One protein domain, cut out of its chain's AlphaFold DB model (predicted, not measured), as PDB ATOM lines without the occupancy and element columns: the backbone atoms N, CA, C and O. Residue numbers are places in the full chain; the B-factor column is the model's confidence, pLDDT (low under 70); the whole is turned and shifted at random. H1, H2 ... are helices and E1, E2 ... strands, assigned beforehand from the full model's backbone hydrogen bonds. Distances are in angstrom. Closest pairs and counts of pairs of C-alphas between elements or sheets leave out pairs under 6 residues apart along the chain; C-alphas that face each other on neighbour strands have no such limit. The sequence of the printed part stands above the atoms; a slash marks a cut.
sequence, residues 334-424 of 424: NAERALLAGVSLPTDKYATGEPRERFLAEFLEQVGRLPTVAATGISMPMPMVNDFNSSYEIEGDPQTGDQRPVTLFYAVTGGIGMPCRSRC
ATOM      1  N   ASN A 334     -17.652  22.336  43.001       72.00
ATOM      2  CA  ASN A 334     -16.980  22.941  41.841       72.00
ATOM      3  C   ASN A 334     -17.912  22.959  40.614       72.00
ATOM      4  O   ASN A 334     -18.298  21.900  40.124       72.00
ATOM      5  N   ALA A 335     -18.244  24.155  40.118       75.00
ATOM      6  CA  ALA A 335     -19.129  24.353  38.967       75.00
ATOM      7  C   ALA A 335     -18.396  24.699  37.651       75.00
ATOM      8  O   ALA A 335     -19.020  24.687  36.595       75.00
ATOM      9  N   GLU A 336     -17.088  24.988  37.671       76.88
ATOM     10  CA  GLU A 336     -16.373  25.581  36.521       76.88
ATOM     11  C   GLU A 336     -16.288  24.670  35.287       76.88
ATOM     12  O   GLU A 336     -16.118  25.143  34.166       76.88
ATOM     13  N   ARG A 337     -16.388  23.352  35.482       80.50
ATOM     14  CA  ARG A 337     -16.356  22.341  34.409       80.50
ATOM     15  C   ARG A 337     -17.530  21.370  34.498       80.50
ATOM     16  O   ARG A 337     -17.418  20.218  34.088       80.50
ATOM     17  N   ALA A 338     -18.639  21.829  35.071       80.31
ATOM     18  CA  ALA A 338     -19.852  21.041  35.195       80.31
ATOM     19  C   ALA A 338     -20.760  21.275  33.983       80.31
ATOM     20  O   ALA A 338     -21.058  22.415  33.628       80.31
ATOM     21  N   LEU A 339     -21.225  20.189  33.364       85.00
ATOM     22  CA  LEU A 339     -22.300  20.239  32.379       85.00
ATOM     23  C   LEU A 339     -23.598  19.817  33.060       85.00
ATOM     24  O   LEU A 339     -23.688  18.726  33.621       85.00
ATOM     25  N   LEU A 340     -24.599  20.693  33.006       83.00
ATOM     26  CA  LEU A 340     -25.926  20.435  33.549       83.00
ATOM     27  C   LEU A 340     -26.847  19.958  32.429       83.00
ATOM     28  O   LEU A 340     -26.969  20.609  31.394       83.00
ATOM     29  N   ALA A 341     -27.512  18.830  32.659       82.12
ATOM     30  CA  ALA A 341     -28.520  18.296  31.759       82.12
ATOM     31  C   ALA A 341     -29.760  17.893  32.558       82.12
ATOM     32  O   ALA A 341     -29.674  17.127  33.518       82.12
ATOM     33  N   GLY A 342     -30.919  18.413  32.156       83.06
ATOM     34  CA  GLY A 342     -32.206  17.978  32.684       83.06
ATOM     35  C   GLY A 342     -32.653  16.697  31.990       83.06
ATOM     36  O   GLY A 342     -32.746  16.660  30.763       83.06
ATOM     37  N   VAL A 343     -32.951  15.654  32.762       79.50
ATOM     38  CA  VAL A 343     -33.511  14.402  32.242       79.50
ATOM     39  C   VAL A 343     -34.940  14.269  32.748       79.50
ATOM     40  O   VAL A 343     -35.166  14.159  33.951       79.50
ATOM     41  N   SER A 344     -35.902  14.265  31.827       77.19
ATOM     42  CA  SER A 344     -37.294  13.934  32.133       77.19
ATOM     43  C   SER A 344     -37.567  12.486  31.742       77.19
ATOM     44  O   SER A 344     -37.304  12.082  30.606       77.19
ATOM     45  N   LEU A 345     -38.073  11.694  32.688       79.38
ATOM     46  CA  LEU A 345     -38.404  10.289  32.473       79.38
ATOM     47  C   LEU A 345     -39.915  10.121  32.298       79.38
ATOM     48  O   LEU A 345     -40.664  10.579  33.161       79.38
ATOM     49  N   PRO A 346     -40.375   9.417  31.244       75.25
ATOM     50  CA  PRO A 346     -41.790   9.113  31.072       75.25
ATOM     51  C   PRO A 346     -42.344   8.353  32.283       75.25
ATOM     52  O   PRO A 346     -41.858   7.273  32.635       75.25
ATOM     53  N   THR A 347     -43.360   8.923  32.926       67.81
ATOM     54  CA  THR A 347     -43.958   8.393  34.161       67.81
ATOM     55  C   THR A 347     -44.632   7.037  33.969       67.81
ATOM     56  O   THR A 347     -44.713   6.264  34.913       67.81
ATOM     57  N   ASP A 348     -45.064   6.710  32.753       70.44
ATOM     58  CA  ASP A 348     -45.679   5.431  32.393       70.44
ATOM     59  C   ASP A 348     -44.690   4.259  32.390       70.44
ATOM     60  O   ASP A 348     -45.030   3.159  32.817       70.44
ATOM     61  N   LYS A 349     -43.460   4.498  31.927       72.00
ATOM     62  CA  LYS A 349     -42.395   3.492  31.873       72.00
ATOM     63  C   LYS A 349     -41.604   3.406  33.181       72.00
ATOM     64  O   LYS A 349     -41.102   2.338  33.519       72.00
ATOM     65  N   TYR A 350     -41.490   4.518  33.906       74.81
ATOM     66  CA  TYR A 350     -40.673   4.646  35.118       74.81
ATOM     67  C   TYR A 350     -41.524   5.011  36.345       74.81
ATOM     68  O   TYR A 350     -41.153   5.896  37.124       74.81
ATOM     69  N   ALA A 351     -42.681   4.355  36.488       64.94
ATOM     70  CA  ALA A 351     -43.638   4.593  37.569       64.94
ATOM     71  C   ALA A 351     -43.112   4.155  38.949       64.94
ATOM     72  O   ALA A 351     -43.408   4.798  39.950       64.94
ATOM     73  N   THR A 352     -42.320   3.080  39.001       68.12
ATOM     74  CA  THR A 352     -41.747   2.523  40.237       68.12
ATOM     75  C   THR A 352     -40.277   2.926  40.420       68.12
ATOM     76  O   THR A 352     -39.604   3.322  39.463       68.12
ATOM     77  N   GLY A 353     -39.779   2.847  41.660       69.06
ATOM     78  CA  GLY A 353     -38.406   3.241  42.013       69.06
ATOM     79  C   GLY A 353     -37.335   2.398  41.315       69.06
ATOM     80  O   GLY A 353     -36.437   2.946  40.688       69.06
ATOM     81  N   GLU A 354     -37.483   1.072  41.313       80.12
ATOM     82  CA  GLU A 354     -36.436   0.156  40.835       80.12
ATOM     83  C   GLU A 354     -36.076   0.322  39.335       80.12
ATOM     84  O   GLU A 354     -34.889   0.445  39.017       80.12
ATOM     85  N   PRO A 355     -37.027   0.410  38.376       82.25
ATOM     86  CA  PRO A 355     -36.689   0.661  36.970       82.25
ATOM     87  C   PRO A 355     -36.065   2.039  36.743       82.25
ATOM     88  O   PRO A 355     -35.275   2.217  35.813       82.25
ATOM     89  N   ARG A 356     -36.441   3.025  37.567       81.38
ATOM     90  CA  ARG A 356     -35.902   4.384  37.508       81.38
ATOM     91  C   ARG A 356     -34.457   4.401  37.989       81.38
ATOM     92  O   ARG A 356     -33.599   4.907  37.277       81.38
ATOM     93  N   GLU A 357     -34.186   3.801  39.142       82.12
ATOM     94  CA  GLU A 357     -32.840   3.666  39.703       82.12
ATOM     95  C   GLU A 357     -31.909   2.923  38.747       82.12
ATOM     96  O   GLU A 357     -30.818   3.413  38.459       82.12
ATOM     97  N   ARG A 358     -32.368   1.803  38.173       86.38
ATOM     98  CA  ARG A 358     -31.583   1.032  37.201       86.38
ATOM     99  C   ARG A 358     -31.223   1.853  35.968       86.38
ATOM    100  O   ARG A 358     -30.061   1.891  35.580       86.38
ATOM    101  N   PHE A 359     -32.196   2.552  35.379       87.75
ATOM    102  CA  PHE A 359     -31.937   3.417  34.228       87.75
ATOM    103  C   PHE A 359     -30.943   4.530  34.560       87.75
ATOM    104  O   PHE A 359     -30.036   4.788  33.778       87.75
ATOM    105  N   LEU A 360     -31.113   5.197  35.705       86.44
ATOM    106  CA  LEU A 360     -30.226   6.283  36.113       86.44
ATOM    107  C   LEU A 360     -28.803   5.772  36.376       86.44
ATOM    108  O   LEU A 360     -27.849   6.426  35.962       86.44
ATOM    109  N   ALA A 361     -28.654   4.594  36.989       86.81
ATOM    110  CA  ALA A 361     -27.358   3.951  37.195       86.81
ATOM    111  C   ALA A 361     -26.671   3.610  35.860       86.81
ATOM    112  O   ALA A 361     -25.534   4.022  35.636       86.81
ATOM    113  N   GLU A 362     -27.377   2.940  34.944       89.75
ATOM    114  CA  GLU A 362     -26.859   2.597  33.610       89.75
ATOM    115  C   GLU A 362     -26.509   3.850  32.792       89.75
ATOM    116  O   GLU A 362     -25.475   3.900  32.124       89.75
ATOM    117  N   PHE A 363     -27.349   4.885  32.856       89.56
ATOM    118  CA  PHE A 363     -27.124   6.148  32.160       89.56
ATOM    119  C   PHE A 363     -25.864   6.853  32.669       89.56
ATOM    120  O   PHE A 363     -25.020   7.261  31.869       89.56
ATOM    121  N   LEU A 364     -25.697   6.963  33.990       89.25
ATOM    122  CA  LEU A 364     -24.504   7.573  34.574       89.25
ATOM    123  C   LEU A 364     -23.234   6.781  34.280       89.25
ATOM    124  O   LEU A 364     -22.186   7.395  34.067       89.25
ATOM    125  N   GLU A 365     -23.321   5.452  34.228       90.06
ATOM    126  CA  GLU A 365     -22.201   4.598  33.848       90.06
ATOM    127  C   GLU A 365     -21.804   4.819  32.382       90.06
ATOM    128  O   GLU A 365     -20.626   5.007  32.078       90.06
ATOM    129  N   GLN A 366     -22.771   4.859  31.461       91.31
ATOM    130  CA  GLN A 366     -22.503   5.104  30.041       91.31
ATOM    131  C   GLN A 366     -21.879   6.479  29.796       91.31
ATOM    132  O   GLN A 366     -20.910   6.586  29.044       91.31
ATOM    133  N   VAL A 367     -22.395   7.522  30.450       90.06
ATOM    134  CA  VAL A 367     -21.834   8.877  30.347       90.06
ATOM    135  C   VAL A 367     -20.444   8.937  30.986       90.06
ATOM    136  O   VAL A 367     -19.549   9.570  30.432       90.06
ATOM    137  N   GLY A 368     -20.228   8.234  32.101       89.06
ATOM    138  CA  GLY A 368     -18.933   8.168  32.783       89.06
ATOM    139  C   GLY A 368     -17.842   7.446  31.987       89.06
ATOM    140  O   GLY A 368     -16.662   7.687  32.218       89.06
ATOM    141  N   ARG A 369     -18.207   6.599  31.014       92.44
ATOM    142  CA  ARG A 369     -17.255   5.938  30.101       92.44
ATOM    143  C   ARG A 369     -16.743   6.851  28.983       92.44
ATOM    144  O   ARG A 369     -15.826   6.460  28.259       92.44
ATOM    145  N   LEU A 370     -17.322   8.039  28.799       92.81
ATOM    146  CA  LEU A 370     -16.843   8.983  27.795       92.81
ATOM    147  C   LEU A 370     -15.476   9.549  28.218       92.81
ATOM    148  O   LEU A 370     -15.339  10.030  29.340       92.81
ATOM    149  N   PRO A 371     -14.473   9.580  27.323       88.00
ATOM    150  CA  PRO A 371     -13.101   9.958  27.675       88.00
ATOM    151  C   PRO A 371     -12.948  11.414  28.148       88.00
ATOM    152  O   PRO A 371     -11.929  11.767  28.734       88.00
ATOM    153  N   THR A 372     -13.941  12.271  27.899       88.62
ATOM    154  CA  THR A 372     -13.971  13.677  28.331       88.62
ATOM    155  C   THR A 372     -14.664  13.896  29.678       88.62
ATOM    156  O   THR A 372     -14.691  15.027  30.161       88.62
ATOM    157  N   VAL A 373     -15.257  12.858  30.278       88.50
ATOM    158  CA  VAL A 373     -16.055  12.960  31.507       88.50
ATOM    159  C   VAL A 373     -15.240  12.449  32.693       88.50
ATOM    160  O   VAL A 373     -14.832  11.296  32.727       88.50
ATOM    161  N   ALA A 374     -15.002  13.315  33.682       86.50
ATOM    162  CA  ALA A 374     -14.236  12.965  34.882       86.50
ATOM    163  C   ALA A 374     -15.101  12.361  36.004       86.50
ATOM    164  O   ALA A 374     -14.621  11.541  36.780       86.50
ATOM    165  N   ALA A 375     -16.362  12.788  36.108       85.50
ATOM    166  CA  ALA A 375     -17.323  12.311  37.094       85.50
ATOM    167  C   ALA A 375     -18.749  12.532  36.577       85.50
ATOM    168  O   ALA A 375     -19.000  13.457  35.802       85.50
ATOM    169  N   THR A 376     -19.681  11.699  37.027       87.88
ATOM    170  CA  THR A 376     -21.109  11.820  36.728       87.88
ATOM    171  C   THR A 376     -21.908  11.806  38.020       87.88
ATOM    172  O   THR A 376     -21.546  11.147  38.993       87.88
ATOM    173  N   GLY A 377     -23.003  12.558  38.048       85.12
ATOM    174  CA  GLY A 377     -23.908  12.546  39.181       85.12
ATOM    175  C   GLY A 377     -25.288  13.058  38.815       85.12
ATOM    176  O   GLY A 377     -25.468  13.744  37.811       85.12
ATOM    177  N   ILE A 378     -26.260  12.705  39.643       84.50
ATOM    178  CA  ILE A 378     -27.637  13.180  39.566       84.50
ATOM    179  C   ILE A 378     -27.950  13.930  40.845       84.50
ATOM    180  O   ILE A 378     -27.481  13.568  41.930       84.50
ATOM    181  N   SER A 379     -28.776  14.961  40.699       81.75
ATOM    182  CA  SER A 379     -29.404  15.609  41.831       81.75
ATOM    183  C   SER A 379     -30.887  15.862  41.598       81.75
ATOM    184  O   SER A 379     -31.306  16.142  40.473       81.75
ATOM    185  N   MET A 380     -31.679  15.742  42.663       76.31
ATOM    186  CA  MET A 380     -33.101  16.057  42.665       76.31
ATOM    187  C   MET A 380     -33.506  16.664  44.019       76.31
ATOM    188  O   MET A 380     -33.387  15.975  45.036       76.31
ATOM    189  N   PRO A 381     -34.012  17.908  44.047       75.31
ATOM    190  CA  PRO A 381     -33.923  18.927  42.998       75.31
ATOM    191  C   PRO A 381     -32.471  19.399  42.802       75.31
ATOM    192  O   PRO A 381     -31.589  19.049  43.580       75.31
ATOM    193  N   MET A 382     -32.211  20.198  41.764       76.44
ATOM    194  CA  MET A 382     -30.866  20.726  41.534       76.44
ATOM    195  C   MET A 382     -30.548  21.851  42.542       76.44
ATOM    196  O   MET A 382     -31.326  22.810  42.618       76.44
ATOM    197  N   PRO A 383     -29.438  21.761  43.306       73.44
ATOM    198  CA  PRO A 383     -29.096  22.742  44.329       73.44
ATOM    199  C   PRO A 383     -28.973  24.146  43.748       73.44
ATOM    200  O   PRO A 383     -28.458  24.322  42.647       73.44
ATOM    201  N   MET A 384     -29.416  25.151  44.504       70.75
ATOM    202  CA  MET A 384     -29.407  26.570  44.108       70.75
ATOM    203  C   MET A 384     -30.297  26.937  42.910       70.75
ATOM    204  O   MET A 384     -30.319  28.102  42.518       70.75
ATOM    205  N   VAL A 385     -31.025  25.978  42.333       71.12
ATOM    206  CA  VAL A 385     -31.980  26.233  41.245       71.12
ATOM    207  C   VAL A 385     -33.402  25.954  41.687       71.12
ATOM    208  O   VAL A 385     -34.279  26.772  41.440       71.12
ATOM    209  N   ASN A 386     -33.627  24.820  42.347       67.69
ATOM    210  CA  ASN A 386     -34.944  24.419  42.812       67.69
ATOM    211  C   ASN A 386     -34.861  23.928  44.252       67.69
ATOM    212  O   ASN A 386     -33.942  23.192  44.607       67.69
ATOM    213  N   ASP A 387     -35.878  24.263  45.031       69.25
ATOM    214  CA  ASP A 387     -36.008  23.851  46.419       69.25
ATOM    215  C   ASP A 387     -37.101  22.795  46.549       69.25
ATOM    216  O   ASP A 387     -38.175  22.902  45.954       69.25
ATOM    217  N   PHE A 388     -36.817  21.749  47.320       68.56
ATOM    218  CA  PHE A 388     -37.775  20.697  47.619       68.56
ATOM    219  C   PHE A 388     -37.804  20.499  49.122       68.56
ATOM    220  O   PHE A 388     -36.809  20.108  49.730       68.56
ATOM    221  N   ASN A 389     -38.950  20.791  49.721       68.94
ATOM    222  CA  ASN A 389     -39.144  20.610  51.148       68.94
ATOM    223  C   ASN A 389     -39.684  19.207  51.397       68.94
ATOM    224  O   ASN A 389     -40.686  18.810  50.800       68.94
ATOM    225  N   SER A 390     -39.043  18.475  52.302       66.25
ATOM    226  CA  SER A 390     -39.542  17.192  52.788       66.25
ATOM    227  C   SER A 390     -39.538  17.182  54.305       66.25
ATOM    228  O   SER A 390     -38.643  17.741  54.944       66.25
ATOM    229  N   SER A 391     -40.533  16.513  54.876       68.56
ATOM    230  CA  SER A 391     -40.456  16.081  56.262       68.56
ATOM    231  C   SER A 391     -39.603  14.813  56.352       68.56
ATOM    232  O   SER A 391     -39.519  14.048  55.386       68.56
ATOM    233  N   TYR A 392     -38.930  14.610  57.481       67.62
ATOM    234  CA  TYR A 392     -38.145  13.405  57.739       67.62
ATOM    235  C   TYR A 392     -38.398  12.876  59.149       67.62
ATOM    236  O   TYR A 392     -38.876  13.592  60.027       67.62
ATOM    237  N   GLU A 393     -38.092  11.599  59.338       69.19
ATOM    238  CA  GLU A 393     -38.150  10.906  60.618       69.19
ATOM    239  C   GLU A 393     -36.740  10.406  60.931       69.19
ATOM    240  O   GLU A 393     -36.065   9.873  60.047       69.19
ATOM    241  N   ILE A 394     -36.264  10.645  62.153       72.00
ATOM    242  CA  ILE A 394     -34.957  10.156  62.588       72.00
ATOM    243  C   ILE A 394     -35.173   8.746  63.127       72.00
ATOM    244  O   ILE A 394     -35.904   8.548  64.099       72.00
ATOM    245  N   GLU A 395     -34.552   7.763  62.479       70.62
ATOM    246  CA  GLU A 395     -34.636   6.369  62.903       70.62
ATOM    247  C   GLU A 395     -34.124   6.234  64.348       70.62
ATOM    248  O   GLU A 395     -32.988   6.587  64.659       70.62
ATOM    249  N   GLY A 396     -34.991   5.763  65.249       73.88
ATOM    250  CA  GLY A 396     -34.690   5.625  66.678       73.88
ATOM    251  C   GLY A 396     -35.088   6.808  67.570       73.88
ATOM    252  O   GLY A 396     -34.933   6.692  68.785       73.88
ATOM    253  N   ASP A 397     -35.639   7.901  67.026       70.06
ATOM    254  CA  ASP A 397     -36.187   9.011  67.819       70.06
ATOM    255  C   ASP A 397     -37.733   9.022  67.787       70.06
ATOM    256  O   ASP A 397     -38.337   9.470  66.801       70.06
ATOM    257  N   PRO A 398     -38.398   8.567  68.869       59.62
ATOM    258  CA  PRO A 398     -39.853   8.493  68.936       59.62
ATOM    259  C   PRO A 398     -40.545   9.865  68.950       59.62
ATOM    260  O   PRO A 398     -41.745   9.921  68.685       59.62
ATOM    261  N   GLN A 399     -39.840  10.975  69.221       55.75
ATOM    262  CA  GLN A 399     -40.452  12.312  69.199       55.75
ATOM    263  C   GLN A 399     -40.669  12.848  67.776       55.75
ATOM    264  O   GLN A 399     -41.571  13.659  67.553       55.75
ATOM    265  N   THR A 400     -39.919  12.341  66.793       56.62
ATOM    266  CA  THR A 400     -40.074  12.726  65.382       56.62
ATOM    267  C   THR A 400     -41.388  12.237  64.760       56.62
ATOM    268  O   THR A 400     -41.850  12.813  63.777       56.62
ATOM    269  N   GLY A 401     -42.012  11.195  65.323       54.97
ATOM    270  CA  GLY A 401     -43.281  10.647  64.827       54.97
ATOM    271  C   GLY A 401     -44.460  11.620  64.961       54.97
ATOM    272  O   GLY A 401     -45.314  11.670  64.075       54.97
ATOM    273  N   ASP A 402     -44.471  12.441  66.020       53.34
ATOM    274  CA  ASP A 402     -45.531  13.427  66.299       53.34
ATOM    275  C   ASP A 402     -45.211  14.841  65.784       53.34
ATOM    276  O   ASP A 402     -46.131  15.631  65.535       53.34
ATOM    277  N   GLN A 403     -43.924  15.163  65.615       59.22
ATOM    278  CA  GLN A 403     -43.431  16.405  65.019       59.22
ATOM    279  C   GLN A 403     -42.331  16.078  64.012       59.22
ATOM    280  O   GLN A 403     -41.159  15.975  64.371       59.22
ATOM    281  N   ARG A 404     -42.699  15.932  62.735       63.44
ATOM    282  CA  ARG A 404     -41.711  15.708  61.678       63.44
ATOM    283  C   ARG A 404     -41.083  17.042  61.261       63.44
ATOM    284  O   ARG A 404     -41.787  17.857  60.658       63.44
ATOM    285  N   PRO A 405     -39.794  17.291  61.548       64.50
ATOM    286  CA  PRO A 405     -39.117  18.494  61.092       64.50
ATOM    287  C   PRO A 405     -39.100  18.555  59.564       64.50
ATOM    288  O   PRO A 405     -38.987  17.536  58.878       64.50
ATOM    289  N   VAL A 406     -39.211  19.773  59.035       64.62
ATOM    290  CA  VAL A 406     -39.148  20.058  57.600       64.62
ATOM    291  C   VAL A 406     -37.766  20.595  57.270       64.62
ATOM    292  O   VAL A 406     -37.255  21.481  57.953       64.62
ATOM    293  N   THR A 407     -37.162  20.066  56.212       68.38
ATOM    294  CA  THR A 407     -35.878  20.544  55.704       68.38
ATOM    295  C   THR A 407     -35.914  20.677  54.189       68.38
ATOM    296  O   THR A 407     -36.718  20.028  53.512       68.38
ATOM    297  N   LEU A 408     -35.004  21.495  53.664       70.69
ATOM    298  CA  LEU A 408     -34.641  21.436  52.257       70.69
ATOM    299  C   LEU A 408     -33.923  20.113  52.014       70.69
ATOM    300  O   LEU A 408     -32.884  19.821  52.612       70.69
ATOM    301  N   PHE A 409     -34.508  19.299  51.151       70.69
ATOM    302  CA  PHE A 409     -34.003  17.991  50.799       70.69
ATOM    303  C   PHE A 409     -33.391  18.047  49.404       70.69
ATOM    304  O   PHE A 409     -34.078  18.353  48.433       70.69
ATOM    305  N   TYR A 410     -32.108  17.698  49.310       74.88
ATOM    306  CA  TYR A 410     -31.415  17.480  48.046       74.88
ATOM    307  C   TYR A 410     -30.883  16.050  48.030       74.88
ATOM    308  O   TYR A 410     -29.993  15.705  48.807       74.88
ATOM    309  N   ALA A 411     -31.401  15.216  47.130       74.62
ATOM    310  CA  ALA A 411     -30.760  13.946  46.821       74.62
ATOM    311  C   ALA A 411     -29.596  14.219  45.866       74.62
ATOM    312  O   ALA A 411     -29.783  14.886  44.845       74.62
ATOM    313  N   VAL A 412     -28.400  13.733  46.196       75.19
ATOM    314  CA  VAL A 412     -27.176  13.939  45.411       75.19
ATOM    315  C   VAL A 412     -26.371  12.641  45.398       75.19
ATOM    316  O   VAL A 412     -26.096  12.067  46.448       75.19
ATOM    317  N   THR A 413     -25.968  12.171  44.219       72.75
ATOM    318  CA  THR A 413     -25.036  11.034  44.096       72.75
ATOM    319  C   THR A 413     -23.577  11.503  44.185       72.75
ATOM    320  O   THR A 413     -23.267  12.605  43.729       72.75
ATOM    321  N   GLY A 414     -22.666  10.648  44.668       61.66
ATOM    322  CA  GLY A 414     -21.272  10.976  45.026       61.66
ATOM    323  C   GLY A 414     -20.328  11.541  43.946       61.66
ATOM    324  O   GLY A 414     -19.156  11.749  44.238       61.66
ATOM    325  N   GLY A 415     -20.793  11.814  42.723       59.97
ATOM    326  CA  GLY A 415     -20.018  12.527  41.697       59.97
ATOM    327  C   GLY A 415     -20.125  14.055  41.760       59.97
ATOM    328  O   GLY A 415     -19.296  14.754  41.180       59.97
ATOM    329  N   ILE A 416     -21.111  14.593  42.481       55.34
ATOM    330  CA  ILE A 416     -21.180  16.021  42.804       55.34
ATOM    331  C   ILE A 416     -20.411  16.169  44.115       55.34
ATOM    332  O   ILE A 416     -20.871  15.694  45.147       55.34
ATOM    333  N   GLY A 417     -19.211  16.753  44.067       50.31
ATOM    334  CA  GLY A 417     -18.268  16.856  45.191       50.31
ATOM    335  C   GLY A 417     -18.725  17.742  46.357       50.31
ATOM    336  O   GLY A 417     -17.969  18.606  46.791       50.31
ATOM    337  N   MET A 418     -19.946  17.551  46.858       47.59
ATOM    338  CA  MET A 418     -20.408  18.107  48.121       47.59
ATOM    339  C   MET A 418     -19.791  17.297  49.266       47.59
ATOM    340  O   MET A 418     -20.008  16.085  49.348       47.59
ATOM    341  N   PRO A 419     -19.032  17.922  50.181       40.53
ATOM    342  CA  PRO A 419     -18.596  17.244  51.389       40.53
ATOM    343  C   PRO A 419     -19.826  16.942  52.250       40.53
ATOM    344  O   PRO A 419     -20.422  17.845  52.836       40.53
ATOM    345  N   CYS A 420     -20.204  15.666  52.337       38.31
ATOM    346  CA  CYS A 420     -21.221  15.194  53.271       38.31
ATOM    347  C   CYS A 420     -20.714  15.467  54.699       38.31
ATOM    348  O   CYS A 420     -19.816  14.786  55.192       38.31
ATOM    349  N   ARG A 421     -21.208  16.538  55.338       35.16
ATOM    350  CA  ARG A 421     -20.781  16.946  56.691       35.16
ATOM    351  C   ARG A 421     -21.558  16.271  57.818       35.16
ATOM    352  O   ARG A 421     -21.205  16.468  58.978       35.16
ATOM    353  N   SER A 422     -22.545  15.445  57.504       30.02
ATOM    354  CA  SER A 422     -23.187  14.551  58.461       30.02
ATOM    355  C   SER A 422     -22.701  13.126  58.214       30.02
ATOM    356  O   SER A 422     -22.937  12.540  57.159       30.02
ATOM    357  N   ARG A 423     -21.999  12.568  59.206       27.97
ATOM    358  CA  ARG A 423     -21.976  11.117  59.393       27.97
ATOM    359  C   ARG A 423     -23.423  10.713  59.685       27.97
ATOM    360  O   ARG A 423     -23.980  11.231  60.650       27.97
ATOM    361  N   CYS A 424     -24.019   9.908  58.810       29.62
ATOM    362  CA  CYS A 424     -25.148   9.065  59.199       29.62
ATOM    363  C   CYS A 424     -24.624   7.960  60.116       29.62
ATOM    364  O   CYS A 424     -23.488   7.489  59.853       29.62
TER     365      CYS A 424
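Overview. This is residues 334 to 424 of the 424 residues of the protein "ABC transporter permease" of Acidobacteria bacterium (UniProt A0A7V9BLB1). The domain has little regular structure: one helix, H1, lies at one end among long loops, and from there the chain goes out and folds back as a loose two-stranded ribbon, E1 and E2, with short H2 at its far turn. The printed part has 91 residues, 26 in named elements in the order H1, E1, H2, E2; the class is mixed, the sheet antiparallel. It is loose, with a radius of gyration of the C-alphas of 16.1 A and spans of 50 by 35 by 24 A.

Along the chain. After residues 334 to 352, H1 takes residues 353 to 368, 22.1 A long, from C-alpha 353 at (-38.406, 3.241, 42.013). E1 is residues 389 to 391, H2 398 to 401, and E2 406 to 408, ending at C-alpha 408 at (-34.641, 21.436, 52.257).

Arrangement. E1 and E2 are antiparallel at 143 degrees; N 390 and O 407 are 3.0 A apart, within hydrogen-bond range. Residues 379 to 380 pair with 411 to 412, antiparallel. H1 is apart from H2 and E2. In H1 every O i to N i+4 pair is within range; H2 is too short for one.

Size, cuts and confidence. The farthest C-alphas, of Pro 371 and Asp 402, are 50.6 A apart. The printed part has no cut. The H1 to E1 link is long. Thirty-three residues are under pLDDT 70, among them 398 to 407 and 414 to 424.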